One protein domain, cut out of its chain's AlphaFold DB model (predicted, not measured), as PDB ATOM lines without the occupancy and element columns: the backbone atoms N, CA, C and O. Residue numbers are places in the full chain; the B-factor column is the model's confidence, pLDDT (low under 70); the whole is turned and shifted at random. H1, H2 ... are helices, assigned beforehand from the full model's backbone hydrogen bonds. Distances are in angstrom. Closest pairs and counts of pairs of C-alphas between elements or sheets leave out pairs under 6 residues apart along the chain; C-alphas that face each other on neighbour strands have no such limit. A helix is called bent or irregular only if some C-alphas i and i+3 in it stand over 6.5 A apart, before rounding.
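AT A GLANCE: This is residues 2 to 60 of the 70 residues of an uncharacterized protein of Methanobrevibacter sp (UniProt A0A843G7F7). An open, arch-like chain: the long helix H1 sticks out as a free arm, two short helices H2 and H3 follow and make a corner, and a long stretch with no named element, residues 40 to 60, folds back past H2 toward the open side of the arch. There is no packed core of helices, and a second stretch, residues 50 to 56, sticks out as a free loop. The printed part has 59 residues with three named helices in the order H1, H2, H3 and no named strand; the class is all helix. The whole is loose, with a radius of gyration of the C-alphas of 14.8 A, and its C-alphas span 38 by 29 by 20 A.

HOW THE PARTS SIT: The longest helix is H1, residues 2 to 19, and it touches no helix. Residues 2 to 23 stand free, of which 2 to 19 belong to H1. A tight link of 4 residues joins H1 to H2, residues 24 to 30, yet the two helices are apart, with no C-alpha of the one within 8 A of the other. A tight link of 1 residue, Ala 31, joins H2 to H3, residues 32 to 39, and these two meet only through their link. H1 and H3 are apart. In H1, H2 and H3 every O i to N i+4 pair is within hydrogen-bond range.

IN THESE COORDINATES: H1 begins at C-alpha 2, at (127.054, 138.008, 157.520), and ends at C-alpha 19, at (110.512, 145.643, 176.522), 26.3 A from first to last C-alpha. H2 runs from Glu 24 to Asp 30, 10.0 A from first to last C-alpha. H3 runs from Lys 32 to Val 39, 10.5 A from first to last C-alpha, and ends at (124.838, 127.841, 190.982). None of the three helices is bent or irregular. After H3, residues 40 to 60 hold no named element, and their C-alphas lie 6 to 20 A from the mean of all C-alphas.

THE WHOLE: The two C-alphas farthest apart are those of Ala 3 and Ala 37, 39.7 A. The first and last printed C-alphas, those of Ile 2 and Ala 60, are 17.9 A apart. Without the stretches that stand free, residues 2 to 23 and 50 to 56, the body has 30 residues, spans 28 by 17 by 11 A and has a radius of gyration of 10.3 A. The printed part has no cut, and both links between helices are tight. The mean pLDDT of the printed part is 83.6; nine residues are under 70, namely residues 2 to 3, residue 5 and residues 13 to 18, and H1 has a mean of 69, against 93 for H2 and 96 for H3.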
ATOM      1  N   ILE A   2     127.640 136.647 157.429       62.91
ATOM      2  CA  ILE A   2     127.054 138.008 157.520       62.91
ATOM      3  C   ILE A   2     125.516 138.041 157.629       62.91
ATOM      4  O   ILE A   2     124.954 138.757 158.455       62.91
ATOM      5  N   ALA A   3     124.816 137.221 156.837       68.25
ATOM      6  CA  ALA A   3     123.348 137.171 156.839       68.25
ATOM      7  C   ALA A   3     122.764 136.622 158.159       68.25
ATOM      8  O   ALA A   3     121.685 137.033 158.589       68.25
ATOM      9  N   GLY A   4     123.489 135.715 158.825       71.12
ATOM     10  CA  GLY A   4     123.090 135.151 160.118       71.12
ATOM     11  C   GLY A   4     123.209 136.169 161.252       71.12
ATOM     12  O   GLY A   4     122.279 136.316 162.047       71.12
ATOM     13  N   ALA A   5     124.310 136.924 161.276       66.62
ATOM     14  CA  ALA A   5     124.519 138.009 162.233       66.62
ATOM     15  C   ALA A   5     123.470 139.123 162.067       66.62
ATOM     16  O   ALA A   5     122.839 139.523 163.043       66.62
ATOM     17  N   ALA A   6     123.193 139.544 160.827       71.12
ATOM     18  CA  ALA A   6     122.185 140.565 160.536       71.12
ATOM     19  C   ALA A   6     120.773 140.154 160.999       71.12
ATOM     20  O   ALA A   6     120.058 140.940 161.626       71.12
ATOM     21  N   LYS A   7     120.379 138.895 160.759       75.06
ATOM     22  CA  LYS A   7     119.079 138.366 161.206       75.06
ATOM     23  C   LYS A   7     118.965 138.314 162.733       75.06
ATOM     24  O   LYS A   7     117.889 138.578 163.272       75.06
ATOM     25  N   LYS A   8     120.058 137.984 163.428       73.56
ATOM     26  CA  LYS A   8     120.113 137.954 164.897       73.56
ATOM     27  C   LYS A   8     119.957 139.358 165.489       73.56
ATOM     28  O   LYS A   8     119.088 139.553 166.334       73.56
ATOM     29  N   ILE A   9     120.701 140.334 164.964       74.75
ATOM     30  CA  ILE A   9     120.620 141.743 165.383       74.75
ATOM     31  C   ILE A   9     119.201 142.290 165.176       74.75
ATOM     32  O   ILE A   9     118.640 142.896 166.080       74.75
ATOM     33  N   SER A  10     118.574 142.020 164.025       73.75
ATOM     34  CA  SER A  10     117.201 142.472 163.748       73.75
ATOM     35  C   SER A  10     116.174 141.932 164.759       73.75
ATOM     36  O   SER A  10     115.285 142.668 165.202       73.75
ATOM     37  N   ARG A  11     116.316 140.667 165.181       73.00
ATOM     38  CA  ARG A  11     115.461 140.073 166.222       73.00
ATOM     39  C   ARG A  11     115.710 140.678 167.602       73.00
ATOM     40  O   ARG A  11     114.738 140.999 168.281       73.00
ATOM     41  N   GLU A  12     116.967 140.850 168.007       71.56
ATOM     42  CA  GLU A  12     117.294 141.447 169.313       71.56
ATOM     43  C   GLU A  12     116.842 142.909 169.399       71.56
ATOM     44  O   GLU A  12     116.175 143.282 170.361       71.56
ATOM     45  N   MET A  13     117.048 143.694 168.336       67.12
ATOM     46  CA  MET A  13     116.561 145.077 168.222       67.12
ATOM     47  C   MET A  13     115.042 145.187 168.397       67.12
ATOM     48  O   MET A  13     114.550 146.112 169.042       67.12
ATOM     49  N   THR A  14     114.286 144.240 167.833       66.31
ATOM     50  CA  THR A  14     112.821 144.205 167.982       66.31
ATOM     51  C   THR A  14     112.424 143.904 169.428       66.31
ATOM     52  O   THR A  14     111.473 144.495 169.936       66.31
ATOM     53  N   LYS A  15     113.180 143.032 170.109       63.78
ATOM     54  CA  LYS A  15     112.967 142.694 171.518       63.78
ATOM     55  C   LYS A  15     113.197 143.918 172.405       63.78
ATOM     56  O   LYS A  15     112.265 144.347 173.072       63.78
ATOM     57  N   THR A  16     114.368 144.552 172.339       62.28
ATOM     58  CA  THR A  16     114.693 145.748 173.145       62.28
ATOM     59  C   THR A  16     113.673 146.872 172.960       62.28
ATOM     60  O   THR A  16     113.275 147.526 173.920       62.28
ATOM     61  N   ARG A  17     113.177 147.071 171.733       62.94
ATOM     62  CA  ARG A  17     112.183 148.112 171.434       62.94
ATOM     63  C   ARG A  17     110.807 147.843 172.051       62.94
ATOM     64  O   ARG A  17     110.056 148.788 172.256       62.94
ATOM     65  N   TYR A  18     110.485 146.580 172.328       61.88
ATOM     66  CA  TYR A  18     109.214 146.166 172.919       61.88
ATOM     67  C   TYR A  18     109.246 146.158 174.455       61.88
ATOM     68  O   TYR A  18     108.240 146.475 175.080       61.88
ATOM     69  N   ILE A  19     110.389 145.814 175.062       70.88
ATOM     70  CA  ILE A  19     110.512 145.643 176.522       70.88
ATOM     71  C   ILE A  19     110.814 146.978 177.240       70.88
ATOM     72  O   ILE A  19     110.556 147.111 178.431       70.88
ATOM     73  N   GLY A  20     111.326 147.985 176.521       72.75
ATOM     74  CA  GLY A  20     111.737 149.270 177.098       72.75
ATOM     75  C   GLY A  20     113.195 149.262 177.564       72.75
ATOM     76  O   GLY A  20     113.955 148.373 177.205       72.75
ATOM     77  N   LYS A  21     113.617 150.283 178.320       79.12
ATOM     78  CA  LYS A  21     114.907 150.269 179.029       79.12
ATOM     79  C   LYS A  21     114.656 149.846 180.470       79.12
ATOM     80  O   LYS A  21     113.789 150.423 181.120       79.12
ATOM     81  N   ILE A  22     115.435 148.886 180.949       86.31
ATOM     82  CA  ILE A  22     115.477 148.491 182.357       86.31
ATOM     83  C   ILE A  22     116.888 148.704 182.894       86.31
ATOM     84  O   ILE A  22     117.848 148.746 182.122       86.31
ATOM     85  N   ASP A  23     117.004 148.838 184.208       89.50
ATOM     86  CA  ASP A  23     118.297 148.841 184.880       89.50
ATOM     87  C   ASP A  23     118.742 147.393 185.133       89.50
ATOM     88  O   ASP A  23     118.434 146.793 186.163       89.50
ATOM     89  N   GLU A  24     119.400 146.804 184.130       89.12
ATOM     90  CA  GLU A  24     119.857 145.408 184.162       89.12
ATOM     91  C   GLU A  24     120.828 145.151 185.323       89.12
ATOM     92  O   GLU A  24     120.764 144.094 185.946       89.12
ATOM     93  N   ALA A  25     121.692 146.120 185.647       91.81
ATOM     94  CA  ALA A  25     122.670 145.978 186.719       91.81
ATOM     95  C   ALA A  25     121.979 145.874 188.081       91.81
ATOM     96  O   ALA A  25     122.291 144.965 188.848       91.81
ATOM     97  N   THR A  26     121.017 146.755 188.359       93.19
ATOM     98  CA  THR A  26     120.251 146.714 189.614       93.19
ATOM     99  C   THR A  26     119.472 145.405 189.741       93.19
ATOM    100  O   THR A  26     119.592 144.722 190.750       93.19
ATOM    101  N   ILE A  27     118.768 144.982 188.685       93.56
ATOM    102  CA  ILE A  27     117.971 143.742 188.704       93.56
ATOM    103  C   ILE A  27     118.842 142.504 188.958       93.56
ATOM    104  O   ILE A  27     118.449 141.616 189.713       93.56
ATOM    105  N   LEU A  28     120.015 142.425 188.322       93.75
ATOM    106  CA  LEU A  28     120.929 141.299 188.517       93.75
ATOM    107  C   LEU A  28     121.570 141.318 189.908       93.75
ATOM    108  O   LEU A  28     121.750 140.252 190.488       93.75
ATOM    109  N   ASN A  29     121.883 142.499 190.449       95.25
ATOM    110  CA  ASN A  29     122.400 142.623 191.812       95.25
ATOM    111  C   ASN A  29     121.346 142.234 192.856       95.25
ATOM    112  O   ASN A  29     121.668 141.495 193.779       95.25
ATOM    113  N   ASP A  30     120.087 142.642 192.678       96.38
ATOM    114  CA  ASP A  30     118.987 142.265 193.576       96.38
ATOM    115  C   ASP A  30     118.739 140.746 193.582       96.38
ATOM    116  O   ASP A  30     118.349 140.172 194.596       96.38
ATOM    117  N   ALA A  31     118.967 140.081 192.445       95.88
ATOM    118  CA  ALA A  31     118.826 138.632 192.303       95.88
ATOM    119  C   ALA A  31     120.110 137.849 192.626       95.88
ATOM    120  O   ALA A  31     120.094 136.618 192.550       95.88
ATOM    121  N   LYS A  32     121.215 138.527 192.960       95.38
ATOM    122  CA  LYS A  32     122.543 137.915 193.077       95.38
ATOM    123  C   LYS A  32     122.561 136.765 194.083       95.38
ATOM    124  O   LYS A  32     122.947 135.665 193.704       95.38
ATOM    125  N   ASP A  33     122.059 136.994 195.295       96.00
ATOM    126  CA  ASP A  33     122.049 135.990 196.370       96.00
ATOM    127  C   ASP A  33     121.323 134.700 195.950       96.00
ATOM    128  O   ASP A  33     121.749 133.591 196.270       96.00
ATOM    129  N   PHE A  34     120.225 134.841 195.200       96.88
ATOM    130  CA  PHE A  34     119.481 133.704 194.667       96.88
ATOM    131  C   PHE A  34     120.286 132.957 193.599       96.88
ATOM    132  O   PHE A  34     120.351 131.730 193.628       96.88
ATOM    133  N   ILE A  35     120.913 133.680 192.669       94.69
ATOM    134  CA  ILE A  35     121.708 133.066 191.600       94.69
ATOM    135  C   ILE A  35     122.904 132.323 192.199       94.69
ATOM    136  O   ILE A  35     123.119 131.173 191.833       94.69
ATOM    137  N   GLU A  36     123.639 132.941 193.130       96.69
ATOM    138  CA  GLU A  36     124.789 132.330 193.815       96.69
ATOM    139  C   GLU A  36     124.402 131.052 194.564       96.69
ATOM    140  O   GLU A  36     125.124 130.058 194.497       96.69
ATOM    141  N   ALA A  37     123.239 131.048 195.226       96.62
ATOM    142  CA  ALA A  37     122.721 129.862 195.902       96.62
ATOM    143  C   ALA A  37     122.377 128.723 194.925       96.62
ATOM    144  O   ALA A  37     122.654 127.564 195.224       96.62
ATOM    145  N   GLU A  38     121.802 129.038 193.760       97.06
ATOM    146  CA  GLU A  38     121.409 128.034 192.760       97.06
ATOM    147  C   GLU A  38     122.599 127.465 191.973       97.06
ATOM    148  O   GLU A  38     122.560 126.310 191.550       97.06
ATOM    149  N   VAL A  39     123.643 128.267 191.739       93.19
ATOM    150  CA  VAL A  39     124.838 127.841 190.982       93.19
ATOM    151  C   VAL A  39     125.995 127.389 191.877       93.19
ATOM    152  O   VAL A  39     127.034 126.974 191.360       93.19
ATOM    153  N   GLU A  40     125.834 127.490 193.199       94.00
ATOM    154  CA  GLU A  40     126.826 127.126 194.222       94.00
ATOM    155  C   GLU A  40     128.214 127.753 193.973       94.00
ATOM    156  O   GLU A  40     129.249 127.152 194.256       94.00
ATOM    157  N   SER A  41     128.243 128.958 193.397       93.50
ATOM    158  CA  SER A  41     129.466 129.662 192.986       93.50
ATOM    159  C   SER A  41     129.322 131.169 193.193       93.50
ATOM    160  O   SER A  41     128.212 131.698 193.165       93.50
ATOM    161  N   GLU A  42     130.447 131.866 193.367       93.62
ATOM    162  CA  GLU A  42     130.469 133.329 193.471       93.62
ATOM    163  C   GLU A  42     130.118 133.973 192.122       93.62
ATOM    164  O   GLU A  42     130.661 133.611 191.074       93.62
ATOM    165  N   VAL A  43     129.214 134.952 192.147       93.50
ATOM    166  CA  VAL A  43     128.763 135.691 190.966       93.50
ATOM    167  C   VAL A  43     129.206 137.143 191.087       93.50
ATOM    168  O   VAL A  43     128.732 137.911 191.926       93.50
ATOM    169  N   ILE A  44     130.094 137.565 190.189       91.94
ATOM    170  CA  ILE A  44     130.571 138.949 190.118       91.94
ATOM    171  C   ILE A  44     129.938 139.624 188.899       91.94
ATOM    172  O   ILE A  44     130.093 139.174 187.765       91.94
ATOM    173  N   ILE A  45     129.192 140.704 189.139       91.69
ATOM    174  CA  ILE A  45     128.482 141.448 188.095       91.69
ATOM    175  C   ILE A  45     129.293 142.698 187.753       91.69
ATOM    176  O   ILE A  45     129.455 143.582 188.590       91.69
ATOM    177  N   HIS A  46     129.759 142.786 186.507       90.62
ATOM    178  CA  HIS A  46     130.459 143.953 185.970       90.62
ATOM    179  C   HIS A  46     129.575 144.696 184.963       90.62
ATOM    180  O   HIS A  46     128.930 144.082 184.112       90.62
ATOM    181  N   THR A  47     129.556 146.029 185.040       89.00
ATOM    182  CA  THR A  47     128.885 146.900 184.054       89.00
ATOM    183  C   THR A  47     129.807 147.354 182.924       89.00
ATOM    184  O   THR A  47     129.360 147.975 181.961       89.00
ATOM    185  N   ASP A  48     131.095 147.060 183.056       86.06
ATOM    186  CA  ASP A  48     132.186 147.480 182.188       86.06
ATOM    187  C   ASP A  48     133.135 146.300 181.910       86.06
ATOM    188  O   ASP A  48     132.931 145.189 182.402       86.06
ATOM    189  N   ASP A  49     134.157 146.526 181.088       83.31
ATOM    190  CA  ASP A  49     135.127 145.518 180.650       83.31
ATOM    191  C   ASP A  49     136.348 145.376 181.583       83.31
ATOM    192  O   ASP A  49     137.363 144.803 181.182       83.31
ATOM    193  N   SER A  50     136.253 145.846 182.836       82.75
ATOM    194  CA  SER A  50     137.318 145.754 183.855       82.75
ATOM    195  C   SER A  50     137.880 144.350 184.058       82.75
ATOM    196  O   SER A  50     139.083 144.213 184.288       82.75
ATOM    197  N   TYR A  51     137.041 143.316 183.971       80.81
ATOM    198  CA  TYR A  51     137.461 141.924 184.113       80.81
ATOM    199  C   TYR A  51     136.928 141.068 182.959       80.81
ATOM    200  O   TYR A  51     135.842 140.496 183.027       80.81
ATOM    201  N   ASP A  52     137.715 140.972 181.881       85.44
ATOM    202  CA  ASP A  52     137.385 140.150 180.712       85.44
ATOM    203  C   ASP A  52     138.572 139.297 180.197       85.44
ATOM    204  O   ASP A  52     139.086 139.528 179.093       85.44
ATOM    205  N   PRO A  53     139.016 138.272 180.958       85.12
ATOM    206  CA  PRO A  53     140.174 137.442 180.598       85.12
ATOM    207  C   PRO A  53     140.062 136.740 179.233       85.12
ATOM    208  O   PRO A  53     141.077 136.427 178.610       85.12
ATOM    209  N   GLN A  54     138.838 136.488 178.751       88.12
ATOM    210  CA  GLN A  54     138.563 135.792 177.484       88.12
ATOM    211  C   GLN A  54     137.990 136.696 176.383       88.12
ATOM    212  O   GLN A  54     137.544 136.197 175.346       88.12
ATOM    213  N   ASN A  55     138.011 138.014 176.578       86.00
ATOM    214  CA  ASN A  55     137.465 138.988 175.638       86.00
ATOM    215  C   ASN A  55     136.010 138.677 175.207       86.00
ATOM    216  O   ASN A  55     135.662 138.754 174.024       86.00
ATOM    217  N   LYS A  56     135.177 138.216 176.147       86.25
ATOM    218  CA  LYS A  56     133.765 137.868 175.949       86.25
ATOM    219  C   LYS A  56     132.850 139.088 175.978       86.25
ATOM    220  O   LYS A  56     131.778 139.007 175.372       86.25
ATOM    221  N   ALA A  57     133.257 140.201 176.592       87.25
ATOM    222  CA  ALA A  57     132.457 141.422 176.709       87.25
ATOM    223  C   ALA A  57     132.024 141.959 175.335       87.25
ATOM    224  O   ALA A  57     130.886 142.391 175.172       87.25
ATOM    225  N   ARG A  58     132.858 141.800 174.293       86.56
ATOM    226  CA  ARG A  58     132.517 142.169 172.900       86.56
ATOM    227  C   ARG A  58     131.271 141.467 172.338       86.56
ATOM    228  O   ARG A  58     130.719 141.911 171.336       86.56
ATOM    229  N   ASN A  59     130.881 140.333 172.923       86.25
ATOM    230  CA  ASN A  59     129.730 139.537 172.496       86.25
ATOM    231  C   ASN A  59     128.473 139.819 173.331       86.25
ATOM    232  O   ASN A  59     127.419 139.253 173.020       86.25
ATOM    233  N   ALA A  60     128.581 140.646 174.377       87.94
ATOM    234  CA  ALA A  60     127.450 141.064 175.190       87.94
ATOM    235  C   ALA A  60     126.518 141.974 174.377       87.94
ATOM    236  O   ALA A  60     126.952 142.791 173.562       87.94
TER     237      ALA A  60